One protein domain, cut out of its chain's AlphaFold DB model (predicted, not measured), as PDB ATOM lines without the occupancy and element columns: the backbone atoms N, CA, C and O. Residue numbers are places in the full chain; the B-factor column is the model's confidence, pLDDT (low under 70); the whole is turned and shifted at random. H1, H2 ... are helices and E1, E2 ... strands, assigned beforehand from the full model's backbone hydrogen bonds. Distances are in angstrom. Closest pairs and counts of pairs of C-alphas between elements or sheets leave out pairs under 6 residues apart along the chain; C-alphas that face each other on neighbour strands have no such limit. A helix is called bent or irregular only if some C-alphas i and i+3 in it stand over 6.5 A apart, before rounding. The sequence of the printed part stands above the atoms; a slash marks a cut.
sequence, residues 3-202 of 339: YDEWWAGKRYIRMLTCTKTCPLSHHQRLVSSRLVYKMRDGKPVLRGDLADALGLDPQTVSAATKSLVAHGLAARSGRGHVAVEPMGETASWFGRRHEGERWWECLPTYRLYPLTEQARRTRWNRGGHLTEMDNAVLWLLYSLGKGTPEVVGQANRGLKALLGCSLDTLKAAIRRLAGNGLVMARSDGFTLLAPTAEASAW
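This is residues 3 to 202 of the 339 residues of the protein "MarR family protein" of Tautonia plasticadhaerens (UniProt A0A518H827). The domain has two lobes, joined in the middle by a short antiparallel pair of strands, E1 and E4. Each lobe is a cluster of three crossed helices with a small strand hairpin: H2, H3 and H4 with E2 and E3 in one, H6, H7 and H8 with E5 and E6 in the other; E1 packs on H2 and E4 on H6. The short helix H5 follows E3 on the side of the first lobe, and the short helices H1 and H9, near the two ends of the printed part, are on the side of the second. The printed part has 200 residues with nine named helices and six named strands, in the order H1 E1 H2 H3 H4 E2 E3 H5 E4 H6 H7 H8 E5 E6 H9, and its class is mixed, helices and strands, with three antiparallel sheets of two strands each. It is compact, with a radius of gyration of the C-alphas of 16.8 A, and spans 47 by 35 by 33 A.

H1, residues 3 to 7, begins with C-alpha 3 at (34.464, 27.695, -41.931). E1 is residues 13 to 16. H2, residues 26 to 41, is 23.8 A long; it is irregular, but only just, with C-alphas 37 and 40 at 6.6 A. H3 is residues 47 to 54, and H4, residues 58 to 70, measures 18.4 A. E2, residues 74 to 77, and E3, residues 80 to 83, form a hairpin. H5 is residues 88 to 93, and E4, residues 109 to 112, begins with C-alpha 109 at (26.052, 27.866, -25.708). H6, residues 132 to 144, is 18.3 A long, H7 is residues 156 to 163, and H8, residues 167 to 179, is 18.2 A long. E5, residues 183 to 185, and E6, residues 190 to 192, form a second hairpin. H9, residues 197 to 200, ends with C-alpha 200 at (39.662, 37.348, -40.602).

E1 and E4 are antiparallel neighbours, with N 13 and O 112 at 2.8 A. The closest C-alphas of E1 and H2, those of Met 15 and Ser 33, are 5.2 A apart. H2 touches H4 with residues 27 to 32 alone, about perpendicular at 77 degrees, closest at the C-alphas of Gln 28 and Ala 64, 4.8 A. H2 touches H3 with residues 30 to 34 alone, closest at the C-alphas of Val 31 and Leu 50, 6.9 A. In the hairpin of E2 and E3, N 75 and O 82 are 2.9 A apart. H5 touches no helix. The closest C-alphas of E4 and H6, those of Leu 112 and Trp 139, are 5.6 A apart. H6 touches H8 with residues 133 to 138 alone, about perpendicular at 82 degrees, closest at the C-alphas of Asp 134 and Ala 173, 4.7 A. H6 and H7 only just touch, with 3 pairs of C-alphas within 8 A, the closest those of Val 137 and Leu 163, 7.4 A. In the hairpin of E5 and E6, N 184 and O 191 are 2.8 A apart. H1 and H9 are close but not clearly touching, with the C-alphas of Trp 6 and Ser 200 closest at 7.8 A. H4 and H8 are apart. Every O i to N i+4 pair is within hydrogen-bond range in H1, H3, H4, H6, H7 and H8; the count is 10 of 12 in H2 and 0 of 2 in H5, where 3 of 3 O i to N i+3 pairs are within range, and H9 is too short for an O i to N i+4 pair.

The two C-alphas farthest apart, those of Gly 78 and Ser 187, are 52.1 A apart. The printed part has no cut. The links from H5 to E4, E4 to H6 and H6 to H7 are long, with 15, 19 and 11 residues. The mean pLDDT of the printed part is 87.9, and residues 3 to 5 and residue 147 are under 70.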
ATOM      1  N   TYR A   3      34.493  26.659 -42.959       59.91
ATOM      2  CA  TYR A   3      34.464  27.695 -41.931       59.91
ATOM      3  C   TYR A   3      35.172  27.303 -40.629       59.91
ATOM      4  O   TYR A   3      35.805  28.153 -40.010       59.91
ATOM      5  N   ASP A   4      35.104  26.042 -40.199       63.66
ATOM      6  CA  ASP A   4      35.717  25.634 -38.930       63.66
ATOM      7  C   ASP A   4      37.254  25.697 -38.981       63.66
ATOM      8  O   ASP A   4      37.890  25.976 -37.960       63.66
ATOM      9  N   GLU A   5      37.848  25.532 -40.167       66.81
ATOM     10  CA  GLU A   5      39.289  25.680 -40.396       66.81
ATOM     11  C   GLU A   5      39.762  27.127 -40.192       66.81
ATOM     12  O   GLU A   5      40.758  27.351 -39.500       66.81
ATOM     13  N   TRP A   6      39.012  28.126 -40.678       70.56
ATOM     14  CA  TRP A   6      39.341  29.545 -40.460       70.56
ATOM     15  C   TRP A   6      39.356  29.936 -38.984       70.56
ATOM     16  O   TRP A   6      40.152  30.774 -38.551       70.56
ATOM     17  N   TRP A   7      38.498  29.305 -38.187       78.06
ATOM     18  CA  TRP A   7      38.327  29.647 -36.779       78.06
ATOM     19  C   TRP A   7      39.112  28.743 -35.824       78.06
ATOM     20  O   TRP A   7      39.127  28.997 -34.612       78.06
ATOM     21  N   ALA A   8      39.803  27.719 -36.335       77.44
ATOM     22  CA  ALA A   8      40.573  26.767 -35.537       77.44
ATOM     23  C   ALA A   8      41.666  27.456 -34.699       77.44
ATOM     24  O   ALA A   8      41.850  27.133 -33.521       77.44
ATOM     25  N   GLY A   9      42.333  28.466 -35.266       82.06
ATOM     26  CA  GLY A   9      43.366  29.260 -34.592       82.06
ATOM     27  C   GLY A   9      42.836  30.391 -33.706       82.06
ATOM     28  O   GLY A   9      43.608  31.004 -32.968       82.06
ATOM     29  N   LYS A  10      41.530  30.675 -33.739       85.06
ATOM     30  CA  LYS A  10      40.947  31.861 -33.102       85.06
ATOM     31  C   LYS A  10      40.493  31.594 -31.670       85.06
ATOM     32  O   LYS A  10      40.088  30.484 -31.293       85.06
ATOM     33  N   ARG A  11      40.618  32.620 -30.826       87.06
ATOM     34  CA  ARG A  11      40.141  32.603 -29.440       87.06
ATOM     35  C   ARG A  11      38.621  32.689 -29.452       87.06
ATOM     36  O   ARG A  11      38.067  33.501 -30.177       87.06
ATOM     37  N   TYR A  12      37.953  31.909 -28.605       88.19
ATOM     38  CA  TYR A  12      36.508  32.024 -28.424       88.19
ATOM     39  C   TYR A  12      36.096  31.935 -26.954       88.19
ATOM     40  O   TYR A  12      36.809  31.394 -26.103       88.19
ATOM     41  N   ILE A  13      34.918  32.478 -26.678       87.81
ATOM     42  CA  ILE A  13      34.171  32.376 -25.430       87.81
ATOM     43  C   ILE A  13      32.941  31.516 -25.724       87.81
ATOM     44  O   ILE A  13      32.299  31.687 -26.758       87.81
ATOM     45  N   ARG A  14      32.604  30.580 -24.831       88.25
ATOM     46  CA  ARG A  14      31.306  29.895 -24.886       88.25
ATOM     47  C   ARG A  14      30.265  30.828 -24.291       88.25
ATOM     48  O   ARG A  14      30.288  31.041 -23.086       88.25
ATOM     49  N   MET A  15      29.435  31.423 -25.135       88.06
ATOM     50  CA  MET A  15      28.409  32.387 -24.756       88.06
ATOM     51  C   MET A  15      27.080  31.667 -24.538       88.06
ATOM     52  O   MET A  15      26.671  30.886 -25.391       88.06
ATOM     53  N   LEU A  16      26.410  31.917 -23.415       88.56
ATOM     54  CA  LEU A  16      25.114  31.324 -23.093       88.56
ATOM     55  C   LEU A  16      24.020  31.851 -24.022       88.56
ATOM     56  O   LEU A  16      23.876  33.061 -24.225       88.56
ATOM     57  N   THR A  17      23.202  30.935 -24.527       84.19
ATOM     58  CA  THR A  17      21.994  31.269 -25.275       84.19
ATOM     59  C   THR A  17      20.892  31.656 -24.296       84.19
ATOM     60  O   THR A  17      20.552  30.894 -23.391       84.19
ATOM     61  N   CYS A  18      20.327  32.847 -24.479       85.38
ATOM     62  CA  CYS A  18      19.282  33.394 -23.617       85.38
ATOM     63  C   CYS A  18      17.920  33.384 -24.321       85.38
ATOM     64  O   CYS A  18      17.838  33.335 -25.548       85.38
ATOM     65  N   THR A  19      16.847  33.445 -23.540       82.25
ATOM     66  CA  THR A  19      15.479  33.644 -24.030       82.25
ATOM     67  C   THR A  19      15.121  35.130 -24.064       82.25
ATOM     68  O   THR A  19      15.830  35.979 -23.522       82.25
ATOM     69  N   LYS A  20      13.962  35.449 -24.658       73.19
ATOM     70  CA  LYS A  20      13.430  36.822 -24.728       73.19
ATOM     71  C   LYS A  20      13.158  37.464 -23.364       73.19
ATOM     72  O   LYS A  20      13.036  38.681 -23.303       73.19
ATOM     73  N   THR A  21      12.969  36.661 -22.319       80.75
ATOM     74  CA  THR A  21      12.633  37.132 -20.967       80.75
ATOM     75  C   THR A  21      13.875  37.388 -20.123       80.75
ATOM     76  O   THR A  21      13.747  37.901 -19.019       80.75
ATOM     77  N   CYS A  22      15.068  37.067 -20.633       87.25
ATOM     78  CA  CYS A  22      16.322  37.304 -19.935       87.25
ATOM     79  C   CYS A  22      16.591  38.815 -19.806       87.25
ATOM     80  O   CYS A  22      16.806  39.478 -20.825       87.25
ATOM     81  N   PRO A  23      16.639  39.369 -18.581       89.75
ATOM     82  CA  PRO A  23      16.879  40.793 -18.365       89.75
ATOM     83  C   PRO A  23      18.372  41.152 -18.419       89.75
ATOM     84  O   PRO A  23      18.740  42.315 -18.250       89.75
ATOM     85  N   LEU A  24      19.255  40.168 -18.621       90.81
ATOM     86  CA  LEU A  24      20.693  40.384 -18.564       90.81
ATOM     87  C   LEU A  24      21.191  41.173 -19.780       90.81
ATOM     88  O   LEU A  24      21.037  40.775 -20.937       90.81
ATOM     89  N   SER A  25      21.916  42.251 -19.502       87.75
ATOM     90  CA  SER A  25      22.690  42.983 -20.497       87.75
ATOM     91  C   SER A  25      23.762  42.099 -21.146       87.75
ATOM     92  O   SER A  25      24.132  41.028 -20.659       87.75
ATOM     93  N   HIS A  26      24.316  42.553 -22.271       85.44
ATOM     94  CA  HIS A  26      25.373  41.822 -22.973       85.44
ATOM     95  C   HIS A  26      26.601  41.535 -22.087       85.44
ATOM     96  O   HIS A  26      27.063  40.397 -22.039       85.44
ATOM     97  N   HIS A  27      27.076  42.520 -21.319       89.12
ATOM     98  CA  HIS A  27      28.224  42.342 -20.423       89.12
ATOM     99  C   HIS A  27      27.931  41.371 -19.273       89.12
ATOM    100  O   HIS A  27      28.770  40.531 -18.951       89.12
ATOM    101  N   GLN A  28      26.727  41.427 -18.693       94.31
ATOM    102  CA  GLN A  28      26.298  40.464 -17.673       94.31
ATOM    103  C   GLN A  28      26.272  39.040 -18.231       94.31
ATOM    104  O   GLN A  28      26.757  38.120 -17.576       94.31
ATOM    105  N   ARG A  29      25.789  38.856 -19.464       92.19
ATOM    106  CA  ARG A  29      25.808  37.548 -20.129       92.19
ATOM    107  C   ARG A  29      27.221  37.060 -20.418       92.19
ATOM    108  O   ARG A  29      27.484  35.888 -20.176       92.19
ATOM    109  N   LEU A  30      28.142  37.919 -20.863       91.62
ATOM    110  CA  LEU A  30      29.553  37.544 -21.057       91.62
ATOM    111  C   LEU A  30      30.177  37.021 -19.757       91.62
ATOM    112  O   LEU A  30      30.784  35.948 -19.741       91.62
ATOM    113  N   VAL A  31      29.987  37.758 -18.660       95.69
ATOM    114  CA  VAL A  31      30.501  37.375 -17.340       95.69
ATOM    115  C   VAL A  31      29.849  36.081 -16.856       95.69
ATOM    116  O   VAL A  31      30.566  35.156 -16.482       95.69
ATOM    117  N   SER A  32      28.519  35.975 -16.919       96.25
ATOM    118  CA  SER A  32      27.780  34.764 -16.537       96.25
ATOM    119  C   SER A  32      28.256  33.548 -17.335       96.25
ATOM    120  O   SER A  32      28.626  32.534 -16.750       96.25
ATOM    121  N   SER A  33      28.382  33.682 -18.655       94.06
ATOM    122  CA  SER A  33      28.848  32.605 -19.530       94.06
ATOM    123  C   SER A  33      30.265  32.154 -19.189       94.06
ATOM    124  O   SER A  33      30.564  30.959 -19.177       94.06
ATOM    125  N   ARG A  34      31.150  33.099 -18.849       94.25
ATOM    126  CA  ARG A  34      32.512  32.775 -18.421       94.25
ATOM    127  C   ARG A  34      32.548  32.070 -17.071       94.25
ATOM    128  O   ARG A  34      33.336  31.140 -16.925       94.25
ATOM    129  N   LEU A  35      31.724  32.496 -16.115       95.75
ATOM    130  CA  LEU A  35      31.607  31.839 -14.813       95.75
ATOM    131  C   LEU A  35      31.081  30.407 -14.971       95.75
ATOM    132  O   LEU A  35      31.706  29.487 -14.453       95.75
ATOM    133  N   VAL A  36      30.013  30.208 -15.752       94.00
ATOM    134  CA  VAL A  36      29.451  28.880 -16.054       94.00
ATOM    135  C   VAL A  36      30.503  27.987 -16.710       94.00
ATOM    136  O   VAL A  36      30.752  26.880 -16.245       94.00
ATOM    137  N   TYR A  37      31.222  28.492 -17.718       90.19
ATOM    138  CA  TYR A  37      32.312  27.749 -18.357       90.19
ATOM    139  C   TYR A  37      33.427  27.347 -17.381       90.19
ATOM    140  O   TYR A  37      34.061  26.307 -17.554       90.19
ATOM    141  N   LYS A  38      33.694  28.177 -16.368       91.81
ATOM    142  CA  LYS A  38      34.733  27.939 -15.362       91.81
ATOM    143  C   LYS A  38      34.304  27.013 -14.226       91.81
ATOM    144  O   LYS A  38      35.183  26.559 -13.500       91.81
ATOM    145  N   MET A  39      33.026  26.643 -14.125       87.44
ATOM    146  CA  MET A  39      32.556  25.661 -13.136       87.44
ATOM    147  C   MET A  39      33.277  24.318 -13.247       87.44
ATOM    148  O   MET A  39      33.607  23.708 -12.234       87.44
ATOM    149  N   ARG A  40      33.625  23.900 -14.468       84.19
ATOM    150  CA  ARG A  40      34.384  22.667 -14.723       84.19
ATOM    151  C   ARG A  40      35.774  22.644 -14.067       84.19
ATOM    152  O   ARG A  40      36.305  21.570 -13.822       84.19
ATOM    153  N   ASP A  41      36.365  23.818 -13.823       88.00
ATOM    154  CA  ASP A  41      37.702  23.941 -13.239       88.00
ATOM    155  C   ASP A  41      37.640  23.850 -11.695       88.00
ATOM    156  O   ASP A  41      38.684  23.806 -11.044       88.00
ATOM    157  N   GLY A  42      36.437  23.870 -11.097       84.94
ATOM    158  CA  GLY A  42      36.213  23.741  -9.650       84.94
ATOM    159  C   GLY A  42      36.738  24.905  -8.803       84.94
ATOM    160  O   GLY A  42      36.821  24.787  -7.583       84.94
ATOM    161  N   LYS A  43      37.126  26.026  -9.425       88.50
ATOM    162  CA  LYS A  43      37.779  27.160  -8.753       88.50
ATOM    163  C   LYS A  43      36.997  28.464  -8.939       88.50
ATOM    164  O   LYS A  43      36.523  28.728 -10.047       88.50
ATOM    165  N   PRO A  44      36.917  29.321  -7.903       92.38
ATOM    166  CA  PRO A  44      36.381  30.670  -8.050       92.38
ATOM    167  C   PRO A  44      37.191  31.487  -9.057       92.38
ATOM    168  O   PRO A  44      38.419  31.429  -9.074       92.38
ATOM    169  N   VAL A  45      36.506  32.294  -9.865       93.75
ATOM    170  CA  VAL A  45      37.135  33.161 -10.868       93.75
ATOM    171  C   VAL A  45      37.344  34.555 -10.285       93.75
ATOM    172  O   VAL A  45      36.409  35.164  -9.751       93.75
ATOM    173  N   LEU A  46      38.565  35.080 -10.381       93.69
ATOM    174  CA  LEU A  46      38.873  36.431  -9.922       93.69
ATOM    175  C   LEU A  46      38.332  37.479 -10.902       93.69
ATOM    176  O   LEU A  46      38.183  37.234 -12.099       93.69
ATOM    177  N   ARG A  47      38.052  38.689 -10.402       91.50
ATOM    178  CA  ARG A  47      37.576  39.794 -11.257       91.50
ATOM    179  C   ARG A  47      38.612  40.223 -12.297       91.50
ATOM    180  O   ARG A  47      38.217  40.525 -13.416       91.50
ATOM    181  N   GLY A  48      39.901  40.214 -11.941       89.75
ATOM    182  CA  GLY A  48      40.993  40.479 -12.887       89.75
ATOM    183  C   GLY A  48      40.986  39.471 -14.036       89.75
ATOM    184  O   GLY A  48      40.900  39.861 -15.194       89.75
ATOM    185  N   ASP A  49      40.895  38.179 -13.712       91.25
ATOM    186  CA  ASP A  49      40.812  37.120 -14.724       91.25
ATOM    187  C   ASP A  49      39.587  37.266 -15.633       91.25
ATOM    188  O   ASP A  49      39.660  36.944 -16.815       91.25
ATOM    189  N   LEU A  50      38.447  37.726 -15.103       92.31
ATOM    190  CA  LEU A  50      37.256  38.016 -15.907       92.31
ATOM    191  C   LEU A  50      37.485  39.202 -16.848       92.31
ATOM    192  O   LEU A  50      37.137  39.098 -18.023       92.31
ATOM    193  N   ALA A  51      38.069  40.294 -16.351       88.38
ATOM    194  CA  ALA A  51      38.386  41.478 -17.147       88.38
ATOM    195  C   ALA A  51      39.312  41.114 -18.316       88.38
ATOM    196  O   ALA A  51      38.955  41.330 -19.474       88.38
ATOM    197  N   ASP A  52      40.413  40.419 -18.033       84.88
ATOM    198  CA  ASP A  52      41.391  39.989 -19.037       84.88
ATOM    199  C   ASP A  52      40.817  38.933 -19.995       84.88
ATOM    200  O   ASP A  52      41.064  38.929 -21.211       84.88
ATOM    201  N   ALA A  53      40.023  37.995 -19.467       85.44
ATOM    202  CA  ALA A  53      39.432  36.937 -20.275       85.44
ATOM    203  C   ALA A  53      38.354  37.456 -21.237       85.44
ATOM    204  O   ALA A  53      38.128  36.822 -22.273       85.44
ATOM    205  N   LEU A  54      37.691  38.559 -20.899       86.50
ATOM    206  CA  LEU A  54      36.569  39.105 -21.659       86.50
ATOM    207  C   LEU A  54      36.916  40.413 -22.382       86.50
ATOM    208  O   LEU A  54      36.113  40.884 -23.184       86.50
ATOM    209  N   GLY A  55      38.098  40.987 -22.130       81.94
ATOM    210  CA  GLY A  55      38.472  42.306 -22.644       81.94
ATOM    211  C   GLY A  55      37.497  43.386 -22.176       81.94
ATOM    212  O   GLY A  55      37.076  44.219 -22.981       81.94
ATOM    213  N   LEU A  56      37.070  43.294 -20.913       85.31
ATOM    214  CA  LEU A  56      36.157  44.229 -20.255       85.31
ATOM    215  C   LEU A  56      36.929  45.042 -19.223       85.31
ATOM    216  O   LEU A  56      37.843  44.524 -18.585       85.31
ATOM    217  N   ASP A  57      36.526  46.290 -19.007       87.81
ATOM    218  CA  ASP A  57      37.112  47.087 -17.940       87.81
ATOM    219  C   ASP A  57      36.710  46.539 -16.548       87.81
ATOM    220  O   ASP A  57      35.622  45.965 -16.375       87.81
ATOM    221  N   PRO A  58      37.561  46.720 -15.519       90.56
ATOM    222  CA  PRO A  58      37.290  46.200 -14.180       90.56
ATOM    223  C   PRO A  58      35.990  46.716 -13.547       90.56
ATOM    224  O   PRO A  58      35.377  45.996 -12.750       90.56
ATOM    225  N   GLN A  59      35.546  47.935 -13.880       92.25
ATOM    226  CA  GLN A  59      34.316  48.506 -13.326       92.25
ATOM    227  C   GLN A  59      33.079  47.826 -13.918       92.25
ATOM    228  O   GLN A  59      32.188  47.432 -13.163       92.25
ATOM    229  N   THR A  60      33.060  47.580 -15.229       90.25
ATOM    230  CA  THR A  60      32.012  46.812 -15.911       90.25
ATOM    231  C   THR A  60      31.922  45.394 -15.359       90.25
ATOM    232  O   THR A  60      30.825  44.920 -15.064       90.25
ATOM    233  N   VAL A  61      33.056  44.718 -15.134       93.31
ATOM    234  CA  VAL A  61      33.067  43.388 -14.493       93.31
ATOM    235  C   VAL A  61      32.525  43.458 -13.063       93.31
ATOM    236  O   VAL A  61      31.747  42.596 -12.649       93.31
ATOM    237  N   SER A  62      32.895  44.485 -12.296       94.69
ATOM    238  CA  SER A  62      32.393  44.691 -10.933       94.69
ATOM    239  C   SER A  62      30.871  44.889 -10.911       94.69
ATOM    240  O   SER A  62      30.167  44.201 -10.171       94.69
ATOM    241  N   ALA A  63      30.342  45.760 -11.774       94.62
ATOM    242  CA  ALA A  63      28.909  46.011 -11.898       94.62
ATOM    243  C   ALA A  63      28.145  44.760 -12.368       94.62
ATOM    244  O   ALA A  63      27.118  44.400 -11.786       94.62
ATOM    245  N   ALA A  64      28.676  44.051 -13.369       96.06
ATOM    246  CA  ALA A  64      28.093  42.818 -13.880       96.06
ATOM    247  C   ALA A  64      28.057  41.718 -12.811       96.06
ATOM    248  O   ALA A  64      27.002  41.137 -12.579       96.06
ATOM    249  N   THR A  65      29.169  41.464 -12.111       96.38
ATOM    250  CA  THR A  65      29.213  40.454 -11.037       96.38
ATOM    251  C   THR A  65      28.264  40.795  -9.889       96.38
ATOM    252  O   THR A  65      27.553  39.909  -9.428       96.38
ATOM    253  N   LYS A  66      28.171  42.068  -9.473       96.44
ATOM    254  CA  LYS A  66      27.207  42.506  -8.447       96.44
ATOM    255  C   LYS A  66      25.761  42.231  -8.868       96.44
ATOM    256  O   LYS A  66      24.984  41.715  -8.072       96.44
ATOM    257  N   SER A  67      25.409  42.547 -10.112       97.12
ATOM    258  CA  SER A  67      24.069  42.281 -10.640       97.12
ATOM    259  C   SER A  67      23.778  40.781 -10.764       97.12
ATOM    260  O   SER A  67      22.696  40.349 -10.385       97.12
ATOM    261  N   LEU A  68      24.740  39.967 -11.210       97.56
ATOM    262  CA  LEU A  68      24.568  38.511 -11.279       97.56
ATOM    263  C   LEU A  68      24.366  37.883  -9.896       97.56
ATOM    264  O   LEU A  68      23.566  36.961  -9.768       97.56
ATOM    265  N   VAL A  69      25.042  38.401  -8.865       96.94
ATOM    266  CA  VAL A  69      24.803  37.996  -7.471       96.94
ATOM    267  C   VAL A  69      23.389  38.372  -7.028       96.94
ATOM    268  O   VAL A  69      22.698  37.540  -6.451       96.94
ATOM    269  N   ALA A  70      22.926  39.583  -7.346       96.50
ATOM    270  CA  ALA A  70      21.565  40.017  -7.019       96.50
ATOM    271  C   ALA A  70      20.482  39.162  -7.705       96.50
ATOM    272  O   ALA A  70      19.415  38.955  -7.138       96.50
ATOM    273  N   HIS A  71      20.769  38.632  -8.896       95.38
ATOM    274  CA  HIS A  71      19.886  37.708  -9.609       95.38
ATOM    275  C   HIS A  71      20.066  36.235  -9.208       95.38
ATOM    276  O   HIS A  71      19.457  35.374  -9.828       95.38
ATOM    277  N   GLY A  72      20.913  35.909  -8.226       96.56
ATOM    278  CA  GLY A  72      21.142  34.518  -7.814       96.56
ATOM    279  C   GLY A  72      21.853  33.651  -8.864       96.56
ATOM    280  O   GLY A  72      21.794  32.432  -8.786       96.56
ATOM    281  N   LEU A  73      22.536  34.260  -9.839       96.69
ATOM    282  CA  LEU A  73      23.271  33.570 -10.912       96.69
ATOM    283  C   LEU A  73      24.776  33.457 -10.642       96.69
ATOM    284  O   LEU A  73      25.508  32.784 -11.372       96.69
ATOM    285  N   ALA A  74      25.261  34.145  -9.614       97.50
ATOM    286  CA  ALA A  74      26.632  34.059  -9.146       97.50
ATOM    287  C   ALA A  74      26.675  34.155  -7.621       97.50
ATOM    288  O   ALA A  74      25.837  34.807  -7.005       97.50
ATOM    289  N   ALA A  75      27.697  33.561  -7.015       95.56
ATOM    290  CA  ALA A  75      27.978  33.691  -5.593       95.56
ATOM    291  C   ALA A  75      29.436  34.092  -5.380       95.56
ATOM    292  O   ALA A  75      30.326  33.732  -6.158       95.56
ATOM    293  N   ARG A  76      29.691  34.851  -4.312       94.00
ATOM    294  CA  ARG A  76      31.056  35.173  -3.896       94.00
ATOM    295  C   ARG A  76      31.652  33.958  -3.191       94.00
ATOM    296  O   ARG A  76      31.057  33.438  -2.256       94.00
ATOM    297  N   SER A  77      32.836  33.539  -3.622       90.81
ATOM    298  CA  SER A  77      33.591  32.452  -2.998       90.81
ATOM    299  C   SER A  77      35.030  32.915  -2.781       90.81
ATOM    300  O   SER A  77      35.796  33.120  -3.728       90.81
ATOM    301  N   GLY A  78      35.365  33.201  -1.519       89.50
ATOM    302  CA  GLY A  78      36.614  33.857  -1.139       89.50
ATOM    303  C   GLY A  78      36.813  35.204  -1.849       89.50
ATOM    304  O   GLY A  78      35.995  36.125  -1.744       89.50
ATOM    305  N   ARG A  79      37.926  35.323  -2.585       88.50
ATOM    306  CA  ARG A  79      38.261  36.512  -3.396       88.50
ATOM    307  C   ARG A  79      37.637  36.495  -4.800       88.50
ATOM    308  O   ARG A  79      37.742  37.490  -5.514       88.50
ATOM    309  N   GLY A  80      37.009  35.390  -5.200       93.75
ATOM    310  CA  GLY A  80      36.454  35.189  -6.536       93.75
ATOM    311  C   GLY A  80      34.935  35.046  -6.555       93.75
ATOM    312  O   GLY A  80      34.244  35.269  -5.559       93.75
ATOM    313  N   HIS A  81      34.425  34.681  -7.727       96.06
ATOM    314  CA  HIS A  81      33.013  34.395  -7.962       96.06
ATOM    315  C   HIS A  81      32.870  33.019  -8.611       96.06
ATOM    316  O   HIS A  81      33.715  32.608  -9.407       96.06
ATOM    317  N   VAL A  82      31.792  32.322  -8.276       96.31
ATOM    318  CA  VAL A  82      31.374  31.062  -8.903       96.31
ATOM    319  C   VAL A  82      29.991  31.247  -9.511       96.31
ATOM    320  O   VAL A  82      29.228  32.101  -9.050       96.31
ATOM    321  N   ALA A  83      29.676  30.490 -10.561       96.38
ATOM    322  CA  ALA A  83      28.320  30.476 -11.095       96.38
ATOM    323  C   ALA A  83      27.398  29.689 -10.157       96.38
ATOM    324  O   ALA A  83      27.827  28.734  -9.510       96.38
ATOM    325  N   VAL A  84      26.136  30.093 -10.107       95.88
ATOM    326  CA  VAL A  84      25.077  29.396  -9.371       95.88
ATOM    327  C   VAL A  84      24.086  28.849 -10.387       95.88
ATOM    328  O   VAL A  84      23.851  29.483 -11.419       95.88
ATOM    329  N   GLU A  85      23.545  27.659 -10.119       93.94
ATOM    330  CA  GLU A  85      22.554  27.055 -11.001       93.94
ATOM    331  C   GLU A  85      21.323  27.970 -11.120       93.94
ATOM    332  O   GLU A  85      20.752  28.354 -10.097       93.94
ATOM    333  N   PRO A  86      20.884  28.308 -12.346       92.44
ATOM    334  CA  PRO A  86      19.648  29.051 -12.538       92.44
ATOM    335  C   PRO A  86      18.441  28.245 -12.045       92.44
ATOM    336  O   PRO A  86      18.164  27.161 -12.566       92.44
ATOM    337  N   MET A  87      17.703  28.807 -11.089       90.50
ATOM    338  CA  MET A  87      16.499  28.226 -10.484       90.50
ATOM    339  C   MET A  87      15.294  29.165 -10.622       90.50
ATOM    340  O   MET A  87      15.447  30.377 -10.808       90.50
ATOM    341  N   GLY A  88      14.083  28.607 -10.526       91.25
ATOM    342  CA  GLY A  88      12.831  29.370 -10.579       91.25
ATOM    343  C   GLY A  88      12.718  30.225 -11.844       91.25
ATOM    344  O   GLY A  88      12.925  29.736 -12.956       91.25
ATOM    345  N   GLU A  89      12.432  31.518 -11.680       91.06
ATOM    346  CA  GLU A  89      12.315  32.468 -12.794       91.06
ATOM    347  C   GLU A  89      13.590  32.523 -13.652       91.06
ATOM    348  O   GLU A  89      13.512  32.521 -14.882       91.06
ATOM    349  N   THR A  90      14.768  32.486 -13.025       91.81
ATOM    350  CA  THR A  90      16.052  32.615 -13.732       91.81
ATOM    351  C   THR A  90      16.371  31.420 -14.627       91.81
ATOM    352  O   THR A  90      17.078  31.573 -15.622       91.81
ATOM    353  N   ALA A  91      15.801  30.242 -14.348       89.12
ATOM    354  CA  ALA A  91      15.929  29.080 -15.225       89.12
ATOM    355  C   ALA A  91      15.303  29.342 -16.605       89.12
ATOM    356  O   ALA A  91      15.834  28.892 -17.619       89.12
ATOM    357  N   SER A  92      14.221  30.129 -16.656       88.88
ATOM    358  CA  SER A  92      13.525  30.490 -17.899       88.88
ATOM    359  C   SER A  92      14.282  31.503 -18.764       88.88
ATOM    360  O   SER A  92      13.921  31.724 -19.923       88.88
ATOM    361  N   TRP A  93      15.328  32.135 -18.223       90.31
ATOM    362  CA  TRP A  93      16.129  33.132 -18.937       90.31
ATOM    363  C   TRP A  93      17.100  32.504 -19.935       90.31
ATOM    364  O   TRP A  93      17.592  33.191 -20.832       90.31
ATOM    365  N   PHE A  94      17.382  31.210 -19.805       87.31
ATOM    366  CA  PHE A  94      18.317  30.491 -20.661       87.31
ATOM    367  C   PHE A  94      17.576  29.567 -21.622       87.31
ATOM    368  O   PHE A  94      16.449  29.141 -21.365       87.31
ATOM    369  N   GLY A  95      18.196  29.290 -22.769       77.12
ATOM    370  CA  GLY A  95      17.631  28.359 -23.741       77.12
ATOM    371  C   GLY A  95      17.389  26.971 -23.137       77.12
ATOM    372  O   GLY A  95      17.947  26.623 -22.095       77.12
ATOM    373  N   ARG A  96      16.559  26.168 -23.815       76.62
ATOM    374  CA  ARG A  96      16.189  24.820 -23.362       76.62
ATOM    375  C   ARG A  96      17.440  24.007 -23.018       76.62
ATOM    376  O   ARG A  96      18.367  23.933 -23.827       76.62
ATOM    377  N   ARG A  97      17.442  23.416 -21.820       78.38
ATOM    378  CA  ARG A  97      18.533  22.564 -21.343       78.38
ATOM    379  C   ARG A  97      18.700  21.353 -22.271       78.38
ATOM    380  O   ARG A  97      17.703  20.804 -22.737       78.38
ATOM    381  N   HIS A  98      19.943  20.971 -22.538       78.25
ATOM    382  CA  HIS A  98      20.288  19.716 -23.205       78.25
ATOM    383  C   HIS A  98      20.735  18.665 -22.185       78.25
ATOM    384  O   HIS A  98      20.884  18.966 -20.999       78.25
ATOM    385  N   GLU A  99      20.916  17.434 -22.649       77.12
ATOM    386  CA  GLU A  99      21.371  16.322 -21.816       77.12
ATOM    387  C   GLU A  99      22.798  16.569 -21.316       77.12
ATOM    388  O   GLU A  99      23.674  16.993 -22.069       77.12
ATOM    389  N   GLY A 100      23.014  16.338 -20.024       77.12
ATOM    390  CA  GLY A 100      24.300  16.497 -19.358       77.12
ATOM    391  C   GLY A 100      24.196  16.061 -17.900       77.12
ATOM    392  O   GLY A 100      23.120  16.125 -17.308       77.12
ATOM    393  N   GLU A 101      25.307  15.608 -17.324       80.50
ATOM    394  CA  GLU A 101      25.346  15.166 -15.923       80.50
ATOM    395  C   GLU A 101      25.361  16.353 -14.958       80.50
ATOM    396  O   GLU A 101      24.874  16.271 -13.830       80.50
ATOM    397  N   ARG A 102      25.935  17.478 -15.397       87.62
ATOM    398  CA  ARG A 102      26.103  18.681 -14.583       87.62
ATOM    399  C   ARG A 102      25.302  19.833 -15.173       87.62
ATOM    400  O   ARG A 102      25.333  20.069 -16.377       87.62
ATOM    401  N   TRP A 103      24.643  20.624 -14.327       88.69
ATOM    402  CA  TRP A 103      23.732  21.682 -14.790       88.69
ATOM    403  C   TRP A 103      24.385  22.697 -15.745       88.69
ATOM    404  O   TRP A 103      23.723  23.210 -16.647       88.69
ATOM    405  N   TRP A 104      25.678  22.995 -15.564       86.69
ATOM    406  CA  TRP A 104      26.414  23.938 -16.416       86.69
ATOM    407  C   TRP A 104      26.765  23.362 -17.784       86.69
ATOM    408  O   TRP A 104      27.029  24.130 -18.707       86.69
ATOM    409  N   GLU A 105      26.792  22.035 -17.916       83.50
ATOM    410  CA  GLU A 105      26.897  21.369 -19.208       83.50
ATOM    411  C   GLU A 105      25.574  21.507 -19.933       83.50
ATOM    412  O   GLU A 105      25.598  21.987 -21.049       83.50
ATOM    413  N   CYS A 106      24.440  21.277 -19.264       83.44
ATOM    414  CA  CYS A 106      23.103  21.339 -19.857       83.44
ATOM    415  C   CYS A 106      22.707  22.700 -20.463       83.44
ATOM    416  O   CYS A 106      21.698  22.781 -21.165       83.44
ATOM    417  N   LEU A 107      23.419  23.798 -20.189       85.56
ATOM    418  CA  LEU A 107      23.049  25.121 -20.696       85.56
ATOM    419  C   LEU A 107      23.519  25.324 -22.148       85.56
ATOM    420  O   LEU A 107      24.709  25.182 -22.441       85.56
ATOM    421  N   PRO A 108      22.626  25.706 -23.082       83.00
ATOM    422  CA  PRO A 108      23.006  25.895 -24.477       83.00
ATOM    423  C   PRO A 108      23.985  27.062 -24.628       83.00
ATOM    424  O   PRO A 108      23.780  28.146 -24.075       83.00
ATOM    425  N   THR A 109      25.039  26.847 -25.417       86.00
ATOM    426  CA  THR A 109      26.052  27.866 -25.708       86.00
ATOM    427  C   THR A 109      26.354  27.966 -27.198       86.00
ATOM    428  O   THR A 109      26.185  27.003 -27.941       86.00
ATOM    429  N   TYR A 110      26.852  29.126 -27.620       83.50
ATOM    430  CA  TYR A 110      27.446  29.345 -28.934       83.50
ATOM    431  C   TYR A 110      28.871  29.897 -28.809       83.50
ATOM    432  O   TYR A 110      29.255  30.451 -27.775       83.50
ATOM    433  N   ARG A 111      29.697  29.725 -29.847       86.75
ATOM    434  CA  ARG A 111      31.073  30.247 -29.862       86.75
ATOM    435  C   ARG A 111      31.051  31.727 -30.229       86.75
ATOM    436  O   ARG A 111      30.637  32.060 -31.327       86.75
ATOM    437  N   LEU A 112      31.528  32.592 -29.340       88.75
ATOM    438  CA  LEU A 112      31.737  34.017 -29.593       88.75
ATOM    439  C   LEU A 112      33.236  34.299 -29.693       88.75
ATOM    440  O   LEU A 112      33.962  34.099 -28.719       88.75
ATOM    441  N   TYR A 113      33.708  34.781 -30.838       90.31
ATOM    442  CA  TYR A 113      35.125  35.080 -31.039       90.31
ATOM    443  C   TYR A 113      35.392  36.554 -30.703       90.31
ATOM    444  O   TYR A 113      34.740  37.418 -31.285       90.31
ATOM    445  N   PRO A 114      36.289  36.889 -29.756       90.38
ATOM    446  CA  PRO A 114      36.563  38.277 -29.393       90.38
ATOM    447  C   PRO A 114      37.239  39.054 -30.526       90.38
ATOM    448  O   PRO A 114      38.118  38.521 -31.206       90.38
ATOM    449  N   LEU A 115      36.870  40.324 -30.682       91.69
ATOM    450  CA  LEU A 115      37.515  41.246 -31.620       91.69
ATOM    451  C   LEU A 115      38.881  41.715 -31.098       91.69
ATOM    452  O   LEU A 115      39.116  41.777 -29.888       91.69
ATOM    453  N   THR A 116      39.787  42.063 -32.007       91.38
ATOM    454  CA  THR A 116      40.994  42.835 -31.687       91.38
ATOM    455  C   THR A 116      40.617  44.281 -31.350       91.38
ATOM    456  O   THR A 116      39.574  44.776 -31.776       91.38
ATOM    457  N   GLU A 117      41.468  44.988 -30.601       89.12
ATOM    458  CA  GLU A 117      41.212  46.395 -30.239       89.12
ATOM    459  C   GLU A 117      41.084  47.308 -31.470       89.12
ATOM    460  O   GLU A 117      40.258  48.219 -31.488       89.12
ATOM    461  N   GLN A 118      41.850  47.027 -32.530       90.31
ATOM    462  CA  GLN A 118      41.784  47.774 -33.789       90.31
ATOM    463  C   GLN A 118      40.443  47.568 -34.500       90.31
ATOM    464  O   GLN A 118      39.824  48.535 -34.943       90.31
ATOM    465  N   ALA A 119      39.959  46.324 -34.560       93.19
ATOM    466  CA  ALA A 119      38.699  46.010 -35.226       93.19
ATOM    467  C   ALA A 119      37.460  46.384 -34.403       93.19
ATOM    468  O   ALA A 119      36.380  46.589 -34.968       93.19
ATOM    469  N   ARG A 120      37.603  46.489 -33.078       92.38
ATOM    470  CA  ARG A 120      36.521  46.848 -32.165       92.38
ATOM    471  C   ARG A 120      36.140  48.317 -32.329       92.38
ATOM    472  O   ARG A 120      36.854  49.235 -31.927       92.38
ATOM    473  N   ARG A 121      34.936  48.542 -32.846       91.94
ATOM    474  CA  ARG A 121      34.317  49.861 -32.947       91.94
ATOM    475  C   ARG A 121      33.751  50.286 -31.598       91.94
ATOM    476  O   ARG A 121      32.852  49.642 -31.054       91.94
ATOM    477  N   THR A 122      34.226  51.414 -31.087       87.69
ATOM    478  CA  THR A 122      33.749  52.015 -29.835       87.69
ATOM    479  C   THR A 122      33.434  53.497 -30.031       87.69
ATOM    480  O   THR A 122      33.624  54.057 -31.112       87.69
ATOM    481  N   ARG A 123      32.947  54.169 -28.979       86.81
ATOM    482  CA  ARG A 123      32.789  55.634 -28.991       86.81
ATOM    483  C   ARG A 123      34.115  56.346 -29.291       86.81
ATOM    484  O   ARG A 123      34.096  57.385 -29.948       86.81
ATOM    485  N   TRP A 124      35.220  55.779 -28.807       86.88
ATOM    486  CA  TRP A 124      36.570  56.342 -28.867       86.88
ATOM    487  C   TRP A 124      37.371  55.827 -30.068       86.88
ATOM    488  O   TRP A 124      38.215  56.545 -30.585       86.88
ATOM    489  N   ASN A 125      37.052  54.629 -30.568       88.12
ATOM    490  CA  ASN A 125      37.586  54.076 -31.809       88.12
ATOM    491  C   ASN A 125      36.476  53.988 -32.868       88.12
ATOM    492  O   ASN A 125      35.844  52.944 -33.050       88.12
ATOM    493  N   ARG A 126      36.223  55.097 -33.572       87.94
ATOM    494  CA  ARG A 126      35.248  55.122 -34.679       87.94
ATOM    495  C   ARG A 126      35.771  54.470 -35.963       87.94
ATOM    496  O   ARG A 126      34.949  54.162 -36.823       87.94
ATOM    497  N   GLY A 127      37.089  54.271 -36.068       86.25
ATOM    498  CA  GLY A 127      37.745  53.584 -37.184       86.25
ATOM    499  C   GLY A 127      37.584  52.063 -37.151       86.25
ATOM    500  O   GLY A 127      37.807  51.417 -38.165       86.25
ATOM    501  N   GLY A 128      37.147  51.493 -36.023       90.56
ATOM    502  CA  GLY A 128      36.857  50.065 -35.924       90.56
ATOM    503  C   GLY A 128      35.708  49.604 -36.833       90.56
ATOM    504  O   GLY A 128      34.773  50.355 -37.150       90.56
ATOM    505  N   HIS A 129      35.754  48.324 -37.196       93.56
ATOM    506  CA  HIS A 129      34.845  47.692 -38.151       93.56
ATOM    507  C   HIS A 129      33.538  47.227 -37.503       93.56
ATOM    508  O   HIS A 129      32.454  47.496 -38.026       93.56
ATOM    509  N   LEU A 130      33.628  46.570 -36.341       94.50
ATOM    510  CA  LEU A 130      32.503  45.880 -35.705       94.50
ATOM    511  C   LEU A 130      32.338  46.297 -34.244       94.50
ATOM    512  O   LEU A 130      33.304  46.381 -33.491       94.50
ATOM    513  N   THR A 131      31.099  46.529 -33.817       92.06
ATOM    514  CA  THR A 131      30.771  46.626 -32.387       92.06
ATOM    515  C   THR A 131      30.640  45.229 -31.771       92.06
ATOM    516  O   THR A 131      30.429  44.244 -32.476       92.06
ATOM    517  N   GLU A 132      30.679  45.131 -30.439       88.31
ATOM    518  CA  GLU A 132      30.444  43.855 -29.738       88.31
ATOM    519  C   GLU A 132      29.067  43.251 -30.036       88.31
ATOM    520  O   GLU A 132      28.918  42.034 -30.124       88.31
ATOM    521  N   MET A 133      28.053  44.094 -30.254       89.06
ATOM    522  CA  MET A 133      26.731  43.614 -30.642       89.06
ATOM    523  C   MET A 133      26.734  43.040 -32.063       89.06
ATOM    524  O   MET A 133      26.115  42.005 -32.294       89.06
ATOM    525  N   ASP A 134      27.453  43.665 -33.001       93.62
ATOM    526  CA  ASP A 134      27.596  43.145 -34.369       93.62
ATOM    527  C   ASP A 134      28.277  41.774 -34.339       93.62
ATOM    528  O   ASP A 134      27.796  40.812 -34.935       93.62
ATOM    529  N   ASN A 135      29.344  41.668 -33.548       93.06
ATOM    530  CA  ASN A 135      30.064  40.426 -33.320       93.06
ATOM    531  C   ASN A 135      29.148  39.340 -32.720       93.06
ATOM    532  O   ASN A 135      29.114  38.210 -33.201       93.06
ATOM    533  N   ALA A 136      28.340  39.682 -31.713       89.31
ATOM    534  CA  ALA A 136      27.394  38.748 -31.109       89.31
ATOM    535  C   ALA A 136      26.322  38.252 -32.095       89.31
ATOM    536  O   ALA A 136      25.992  37.067 -32.071       89.31
ATOM    537  N   VAL A 137      25.804  39.130 -32.963       90.94
ATOM    538  CA  VAL A 137      24.844  38.766 -34.020       90.94
ATOM    539  C   VAL A 137      25.469  37.785 -35.006       90.94
ATOM    540  O   VAL A 137      24.868  36.748 -35.282       90.94
ATOM    541  N   LEU A 138      26.674  38.087 -35.503       92.50
ATOM    542  CA  LEU A 138      27.388  37.241 -36.461       92.50
ATOM    543  C   LEU A 138      27.564  35.821 -35.924       92.50
ATOM    544  O   LEU A 138      27.224  34.847 -36.589       92.50
ATOM    545  N   TRP A 139      28.058  35.706 -34.696       89.94
ATOM    546  CA  TRP A 139      28.380  34.414 -34.104       89.94
ATOM    547  C   TRP A 139      27.163  33.613 -33.667       89.94
ATOM    548  O   TRP A 139      27.191  32.380 -33.688       89.94
ATOM    549  N   LEU A 140      26.071  34.292 -33.318       85.75
ATOM    550  CA  LEU A 140      24.803  33.614 -33.103       85.75
ATOM    551  C   LEU A 140      24.267  33.037 -34.419       85.75
ATOM    552  O   LEU A 140      23.865  31.876 -34.447       85.75
ATOM    553  N   LEU A 141      24.299  33.812 -35.508       87.88
ATOM    554  CA  LEU A 141      23.927  33.328 -36.840       87.88
ATOM    555  C   LEU A 141      24.809  32.154 -37.274       87.88
ATOM    556  O   LEU A 141      24.276  31.142 -37.718       87.88
ATOM    557  N   TYR A 142      26.124  32.242 -37.054       86.44
ATOM    558  CA  TYR A 142      27.065  31.140 -37.280       86.44
ATOM    559  C   TYR A 142      26.646  29.863 -36.562       86.44
ATOM    560  O   TYR A 142      26.595  28.794 -37.164       86.44
ATOM    561  N   SER A 143      26.293  29.974 -35.284       82.62
ATOM    562  CA  SER A 143      25.864  28.822 -34.499       82.62
ATOM    563  C   SER A 143      24.535  28.239 -34.972       82.62
ATOM    564  O   SER A 143      24.388  27.021 -34.982       82.62
ATOM    565  N   LEU A 144      23.574  29.084 -35.355       81.50
ATOM    566  CA  LEU A 144      22.270  28.640 -35.856       81.50
ATOM    567  C   LEU A 144      22.392  27.967 -37.232       81.50
ATOM    568  O   LEU A 144      21.744  26.954 -37.470       81.50
ATOM    569  N   GLY A 145      23.260  28.492 -38.098       77.69
ATOM    570  CA  GLY A 145      23.579  27.925 -39.411       77.69
ATOM    571  C   GLY A 145      24.604  26.794 -39.388       77.69
ATOM    572  O   GLY A 145      25.024  26.345 -40.451       77.69
ATOM    573  N   LYS A 146      25.063  26.360 -38.203       77.19
ATOM    574  CA  LYS A 146      26.123  25.349 -38.022       77.19
ATOM    575  C   LYS A 146      27.394  25.636 -38.844       77.19
ATOM    576  O   LYS A 146      28.056  24.715 -39.307       77.19
ATOM    577  N   GLY A 147      27.719  26.913 -39.050       69.94
ATOM    578  CA  GLY A 147      28.869  27.341 -39.851       69.94
ATOM    579  C   GLY A 147      28.782  27.010 -41.343       69.94
ATOM    580  O   GLY A 147      29.805  26.990 -42.023       69.94
ATOM    581  N   THR A 148      27.587  26.729 -41.860       72.12
ATOM    582  CA  THR A 148      27.363  26.514 -43.293       72.12
ATOM    583  C   THR A 148      27.029  27.839 -43.995       72.12
ATOM    584  O   THR A 148      26.512  28.759 -43.355       72.12
ATOM    585  N   PRO A 149      27.304  27.962 -45.307       71.12
ATOM    586  CA  PRO A 149      26.883  29.115 -46.106       71.12
ATOM    587  C   PRO A 149      25.381  29.085 -46.449       71.12
ATOM    588  O   PRO A 149      24.914  29.893 -47.249       71.12
ATOM    589  N   GLU A 150      24.613  28.145 -45.895       81.44
ATOM    590  CA  GLU A 150      23.177  28.051 -46.134       81.44
ATOM    591  C   GLU A 150      22.421  29.207 -45.468       81.44
ATOM    592  O   GLU A 150      22.928  29.925 -44.598       81.44
ATOM    593  N   VAL A 151      21.178  29.413 -45.904       81.00
ATOM    594  CA  VAL A 151      20.307  30.417 -45.298       81.00
ATOM    595  C   VAL A 151      19.959  29.979 -43.879       81.00
ATOM    596  O   VAL A 151      19.287  28.977 -43.647       81.00
ATOM    597  N   VAL A 152      20.364  30.787 -42.909       81.81
ATOM    598  CA  VAL A 152      19.890  30.698 -41.536       81.81
ATOM    599  C   VAL A 152      18.468  31.244 -41.513       81.81
ATOM    600  O   VAL A 152      18.275  32.463 -41.519       81.81
ATOM    601  N   GLY A 153      17.481  30.343 -41.494       78.94
ATOM    602  CA  GLY A 153      16.037  30.629 -41.502       78.94
ATOM    603  C   GLY A 153      15.511  31.285 -40.219       78.94
ATOM    604  O   GLY A 153      14.512  30.854 -39.649       78.94
ATOM    605  N   GLN A 154      16.207  32.302 -39.714       82.25
ATOM    606  CA  GLN A 154      15.886  32.985 -38.472       82.25
ATOM    607  C   GLN A 154      15.403  34.404 -38.756       82.25
ATOM    608  O   GLN A 154      16.140  35.237 -39.272       82.25
ATOM    609  N   ALA A 155      14.180  34.725 -38.340       85.44
ATOM    610  CA  ALA A 155      13.645  36.076 -38.478       85.44
ATOM    611  C   ALA A 155      14.321  37.067 -37.509       85.44
ATOM    612  O   ALA A 155      14.688  36.724 -36.381       85.44
ATOM    613  N   ASN A 156      14.339  38.355 -37.876       86.94
ATOM    614  CA  ASN A 156      14.800  39.453 -37.011       86.94
ATOM    615  C   ASN A 156      14.181  39.431 -35.599       86.94
ATOM    616  O   ASN A 156      14.846  39.713 -34.603       86.94
ATOM    617  N   ARG A 157      12.889  39.086 -35.490       84.50
ATOM    618  CA  ARG A 157      12.194  38.986 -34.195       84.50
ATOM    619  C   ARG A 157      12.748  37.858 -33.316       84.50
ATOM    620  O   ARG A 157      12.790  38.023 -32.102       84.50
ATOM    621  N   GLY A 158      13.179  36.752 -33.917       82.75
ATOM    622  CA  GLY A 158      13.811  35.645 -33.205       82.75
ATOM    623  C   GLY A 158      15.231  35.992 -32.762       82.75
ATOM    624  O   GLY A 158      15.588  35.769 -31.610       82.75
ATOM    625  N   LEU A 159      16.028  36.618 -33.635       82.75
ATOM    626  CA  LEU A 159      17.389  37.051 -33.288       82.75
ATOM    627  C   LEU A 159      17.407  38.066 -32.144       82.75
ATOM    628  O   LEU A 159      18.182  37.902 -31.203       82.75
ATOM    629  N   LYS A 160      16.530  39.082 -32.173       82.94
ATOM    630  CA  LYS A 160      16.489  40.089 -31.097       82.94
ATOM    631  C   LYS A 160      16.132  39.462 -29.747       82.94
ATOM    632  O   LYS A 160      16.632  39.904 -28.721       82.94
ATOM    633  N   ALA A 161      15.279  38.434 -29.763       74.44
ATOM    634  CA  ALA A 161      14.864  37.698 -28.577       74.44
ATOM    635  C   ALA A 161      16.031  36.904 -27.978       74.44
ATOM    636  O   ALA A 161      16.269  36.999 -26.781       74.44
ATOM    637  N   LEU A 162      16.789  36.184 -28.809       77.50
ATOM    638  CA  LEU A 162      17.964  35.423 -28.368       77.50
ATOM    639  C   LEU A 162      19.102  36.333 -27.872       77.50
ATOM    640  O   LEU A 162      19.843  35.993 -26.948       77.50
ATOM    641  N   LEU A 163      19.241  37.512 -28.483       77.00
ATOM    642  CA  LEU A 163      20.278  38.484 -28.146       77.00
ATOM    643  C   LEU A 163      19.869  39.478 -27.056       77.00
ATOM    644  O   LEU A 163      20.744  40.224 -26.618       77.00
ATOM    645  N   GLY A 164      18.610  39.495 -26.612       73.75
ATOM    646  CA  GLY A 164      18.125  40.421 -25.585       73.75
ATOM    647  C   GLY A 164      18.359  41.893 -25.945       73.75
ATOM    648  O   GLY A 164      18.855  42.658 -25.123       73.75
ATOM    649  N   CYS A 165      18.094  42.287 -27.195       78.31
ATOM    650  CA  CYS A 165      18.318  43.655 -27.674       78.31
ATOM    651  C   CYS A 165      17.093  44.234 -28.399       78.31
ATOM    652  O   CYS A 165      16.133  43.527 -28.718       78.31
ATOM    653  N   SER A 166      17.106  45.547 -28.656       85.44
ATOM    654  CA  SER A 166      16.043  46.191 -29.433       85.44
ATOM    655  C   SER A 166      16.124  45.789 -30.909       85.44
ATOM    656  O   SER A 166      17.182  45.426 -31.434       85.44
ATOM    657  N   LEU A 167      14.989  45.875 -31.611       88.88
ATOM    658  CA  LEU A 167      14.948  45.576 -33.043       88.88
ATOM    659  C   LEU A 167      15.829  46.541 -33.850       88.88
ATOM    660  O   LEU A 167      16.447  46.122 -34.825       88.88
ATOM    661  N   ASP A 168      15.922  47.804 -33.436       91.19
ATOM    662  CA  ASP A 168      16.729  48.811 -34.128       91.19
ATOM    663  C   ASP A 168      18.221  48.566 -33.941       91.19
ATOM    664  O   ASP A 168      18.984  48.648 -34.907       91.19
ATOM    665  N   THR A 169      18.635  48.173 -32.732       89.50
ATOM    666  CA  THR A 169      20.008  47.740 -32.458       89.50
ATOM    667  C   THR A 169      20.381  46.544 -33.331       89.50
ATOM    668  O   THR A 169      21.429  46.573 -33.977       89.50
ATOM    669  N   LEU A 170      19.507  45.535 -33.422       91.00
ATOM    670  CA  LEU A 170      19.722  44.375 -34.287       91.00
ATOM    671  C   LEU A 170      19.806  44.771 -35.770       91.00
ATOM    672  O   LEU A 170      20.744  44.379 -36.460       91.00
ATOM    673  N   LYS A 171      18.859  45.567 -36.277       93.38
ATOM    674  CA  LYS A 171      18.853  46.016 -37.680       93.38
ATOM    675  C   LYS A 171      20.091  46.843 -38.019       93.38
ATOM    676  O   LYS A 171      20.609  46.752 -39.129       93.38
ATOM    677  N   ALA A 172      20.555  47.687 -37.099       93.19
ATOM    678  CA  ALA A 172      21.792  48.440 -37.272       93.19
ATOM    679  C   ALA A 172      23.012  47.508 -37.325       93.19
ATOM    680  O   ALA A 172      23.892  47.721 -38.156       93.19
ATOM    681  N   ALA A 173      23.032  46.465 -36.492       94.25
ATOM    682  CA  ALA A 173      24.091  45.466 -36.491       94.25
ATOM    683  C   ALA A 173      24.135  44.652 -37.788       94.25
ATOM    684  O   ALA A 173      25.182  44.570 -38.422       94.25
ATOM    685  N   ILE A 174      22.989  44.146 -38.249       94.94
ATOM    686  CA  ILE A 174      22.881  43.412 -39.518       94.94
ATOM    687  C   ILE A 174      23.331  44.281 -40.695       94.94
ATOM    688  O   ILE A 174      24.099  43.819 -41.531       94.94
ATOM    689  N   ARG A 175      22.914  45.555 -40.748       94.94
ATOM    690  CA  ARG A 175      23.360  46.486 -41.800       94.94
ATOM    691  C   ARG A 175      24.875  46.680 -41.800       94.94
ATOM    692  O   ARG A 175      25.471  46.703 -42.870       94.94
ATOM    693  N   ARG A 176      25.504  46.800 -40.626       94.88
ATOM    694  CA  ARG A 176      26.969  46.898 -40.527       94.88
ATOM    695  C   ARG A 176      27.660  45.603 -40.941       94.88
ATOM    696  O   ARG A 176      28.641  45.669 -41.668       94.88
ATOM    697  N   LEU A 177      27.153  44.445 -40.527       95.50
ATOM    698  CA  LEU A 177      27.695  43.151 -40.953       95.50
ATOM    699  C   LEU A 177      27.598  42.969 -42.471       95.50
ATOM    700  O   LEU A 177      28.554  42.508 -43.086       95.50
ATOM    701  N   ALA A 178      26.486  43.392 -43.076       94.44
ATOM    702  CA  ALA A 178      26.317  43.385 -44.524       94.44
ATOM    703  C   ALA A 178      27.268  44.354 -45.232       94.44
ATOM    704  O   ALA A 178      27.912  43.971 -46.202       94.44
ATOM    705  N   GLY A 179      27.433  45.570 -44.705       93.19
ATOM    706  CA  GLY A 179      28.403  46.536 -45.230       93.19
ATOM    707  C   GLY A 179      29.860  46.062 -45.145       93.19
ATOM    708  O   GLY A 179      30.677  46.483 -45.952       93.19
ATOM    709  N   ASN A 180      30.175  45.163 -44.209       92.94
ATOM    710  CA  ASN A 180      31.488  44.521 -44.085       92.94
ATOM    711  C   ASN A 180      31.584  43.180 -44.845       92.94
ATOM    712  O   ASN A 180      32.566  42.462 -44.683       92.94
ATOM    713  N   GLY A 181      30.567  42.804 -45.632       92.81
ATOM    714  CA  GLY A 181      30.582  41.573 -46.426       92.81
ATOM    715  C   GLY A 181      30.555  40.281 -45.603       92.81
ATOM    716  O   GLY A 181      31.015  39.256 -46.086       92.81
ATOM    717  N   LEU A 182      30.036  40.310 -44.370       92.38
ATOM    718  CA  LEU A 182      29.992  39.145 -43.469       92.38
ATOM    719  C   LEU A 182      28.625  38.453 -43.430       92.38
ATOM    720  O   LEU A 182      28.525  37.278 -43.082       92.38
ATOM    721  N   VAL A 183      27.560  39.185 -43.758       93.06
ATOM    722  CA  VAL A 183      26.181  38.682 -43.754       93.06
ATOM    723  C   VAL A 183      25.434  39.243 -44.952       93.06
ATOM    724  O   VAL A 183      25.546  40.420 -45.265       93.06
ATOM    725  N   MET A 184      24.594  38.428 -45.571       92.38
ATOM    726  CA  MET A 184      23.648  38.862 -46.589       92.38
ATOM    727  C   MET A 184      22.227  38.568 -46.116       92.38
ATOM    728  O   MET A 184      21.888  37.427 -45.806       92.38
ATOM    729  N   ALA A 185      21.388  39.602 -46.045       89.75
ATOM    730  CA  ALA A 185      19.973  39.429 -45.738       89.75
ATOM    731  C   ALA A 185      19.237  38.830 -46.947       89.75
ATOM    732  O   ALA A 185      19.449  39.252 -48.085       89.75
ATOM    733  N   ARG A 186      18.362  37.862 -46.685       88.56
ATOM    734  CA  ARG A 186      17.473  37.222 -47.658       88.56
ATOM    735  C   ARG A 186      16.017  37.420 -47.230       88.56
ATOM    736  O   ARG A 186      15.746  37.865 -46.115       88.56
ATOM    737  N   SER A 187      15.072  37.110 -48.115       84.62
ATOM    738  CA  SER A 187      13.633  37.184 -47.811       84.62
ATOM    739  C   SER A 187      13.208  36.217 -46.701       84.62
ATOM    740  O   SER A 187      12.275  36.502 -45.957       84.62
ATOM    741  N   ASP A 188      13.911  35.097 -46.582       84.31
ATOM    742  CA  ASP A 188      13.643  33.964 -45.698       84.31
ATOM    743  C   ASP A 188      14.650  33.834 -44.539       84.31
ATOM    744  O   ASP A 188      14.492  32.969 -43.678       84.31
ATOM    745  N   GLY A 189      15.659  34.709 -44.454       89.31
ATOM    746  CA  GLY A 189      16.661  34.637 -43.393       89.31
ATOM    747  C   GLY A 189      17.954  35.390 -43.685       89.31
ATOM    748  O   GLY A 189      17.951  36.493 -44.236       89.31
ATOM    749  N   PHE A 190      19.076  34.795 -43.280       90.50
ATOM    750  CA  PHE A 190      20.411  35.376 -43.424       90.50
ATOM    751  C   PHE A 190      21.400  34.351 -43.956       90.50
ATOM    752  O   PHE A 190      21.499  33.256 -43.418       90.50
ATOM    753  N   THR A 191      22.183  34.726 -44.958       89.94
ATOM    754  CA  THR A 191      23.328  33.940 -45.419       89.94
ATOM    755  C   THR A 191      24.598  34.486 -44.779       89.94
ATOM    756  O   THR A 191      24.841  35.695 -44.811       89.94
ATOM    757  N   LEU A 192      25.414  33.604 -44.207       88.62
ATOM    758  CA  LEU A 192      26.757  33.950 -43.751       88.62
ATOM    759  C   LEU A 192      27.704  33.969 -44.942       88.62
ATOM    760  O   LEU A 192      27.662  33.084 -45.793       88.62
ATOM    761  N   LEU A 193      28.547  34.991 -44.992       88.75
ATOM    762  CA  LEU A 193      29.545  35.149 -46.039       88.75
ATOM    763  C   LEU A 193      30.930  34.842 -45.492       88.75
ATOM    764  O   LEU A 193      31.201  34.982 -44.294       88.75
ATOM    765  N   ALA A 194      31.781  34.306 -46.357       83.56
ATOM    766  CA  ALA A 194      33.149  33.984 -46.005       83.56
ATOM    767  C   ALA A 194      33.894  35.291 -45.711       83.56
ATOM    768  O   ALA A 194      33.897  36.168 -46.579       83.56
ATOM    769  N   PRO A 195      34.509  35.464 -44.528       85.69
ATOM    770  CA  PRO A 195      35.333  36.637 -44.295       85.69
ATOM    771  C   PRO A 195      36.514  36.635 -45.269       85.69
ATOM    772  O   PRO A 195      37.110  35.596 -45.552       85.69
ATOM    773  N   THR A 196      36.892  37.816 -45.751       87.31
ATOM    774  CA  THR A 196      38.158  37.985 -46.472       87.31
ATOM    775  C   THR A 196      39.341  37.686 -45.541       87.31
ATOM    776  O   THR A 196      39.197  37.649 -44.312       87.31
ATOM    777  N   ALA A 197      40.539  37.491 -46.099       84.56
ATOM    778  CA  ALA A 197      41.751  37.312 -45.293       84.56
ATOM    779  C   ALA A 197      41.989  38.507 -44.347       84.56
ATOM    780  O   ALA A 197      42.320  38.319 -43.178       84.56
ATOM    781  N   GLU A 198      41.733  39.725 -44.832       87.94
ATOM    782  CA  GLU A 198      41.797  40.955 -44.039       87.94
ATOM    783  C   GLU A 198      40.746  40.968 -42.922       87.94
ATOM    784  O   GLU A 198      41.085  41.184 -41.758       87.94
ATOM    785  N   ALA A 199      39.484  40.656 -43.240       89.25
ATOM    786  CA  ALA A 199      38.425  40.610 -42.236       89.25
ATOM    787  C   ALA A 199      38.703  39.549 -41.164       89.25
ATOM    788  O   ALA A 199      38.459  39.766 -39.982       89.25
ATOM    789  N   SER A 200      39.297  38.416 -41.540       86.25
ATOM    790  CA  SER A 200      39.662  37.348 -40.602       86.25
ATOM    791  C   SER A 200      40.664  37.801 -39.525       86.25
ATOM    792  O   SER A 200      40.688  37.235 -38.426       86.25
ATOM    793  N   ALA A 201      41.463  38.842 -39.787       90.31
ATOM    794  CA  ALA A 201      42.385  39.434 -38.815       90.31
ATOM    795  C   ALA A 201      41.680  40.281 -37.736       90.31
ATOM    796  O   ALA A 201      42.287  40.632 -36.723       90.31
ATOM    797  N   TRP A 202      40.386  40.572 -37.896       93.31
ATOM    798  CA  TRP A 202      39.606  41.334 -36.917       93.31
ATOM    799  C   TRP A 202      39.376  40.585 -35.606       93.31
ATOM    800  O   TRP A 202      39.086  41.208 -34.586       93.31
TER     801      TRP A 202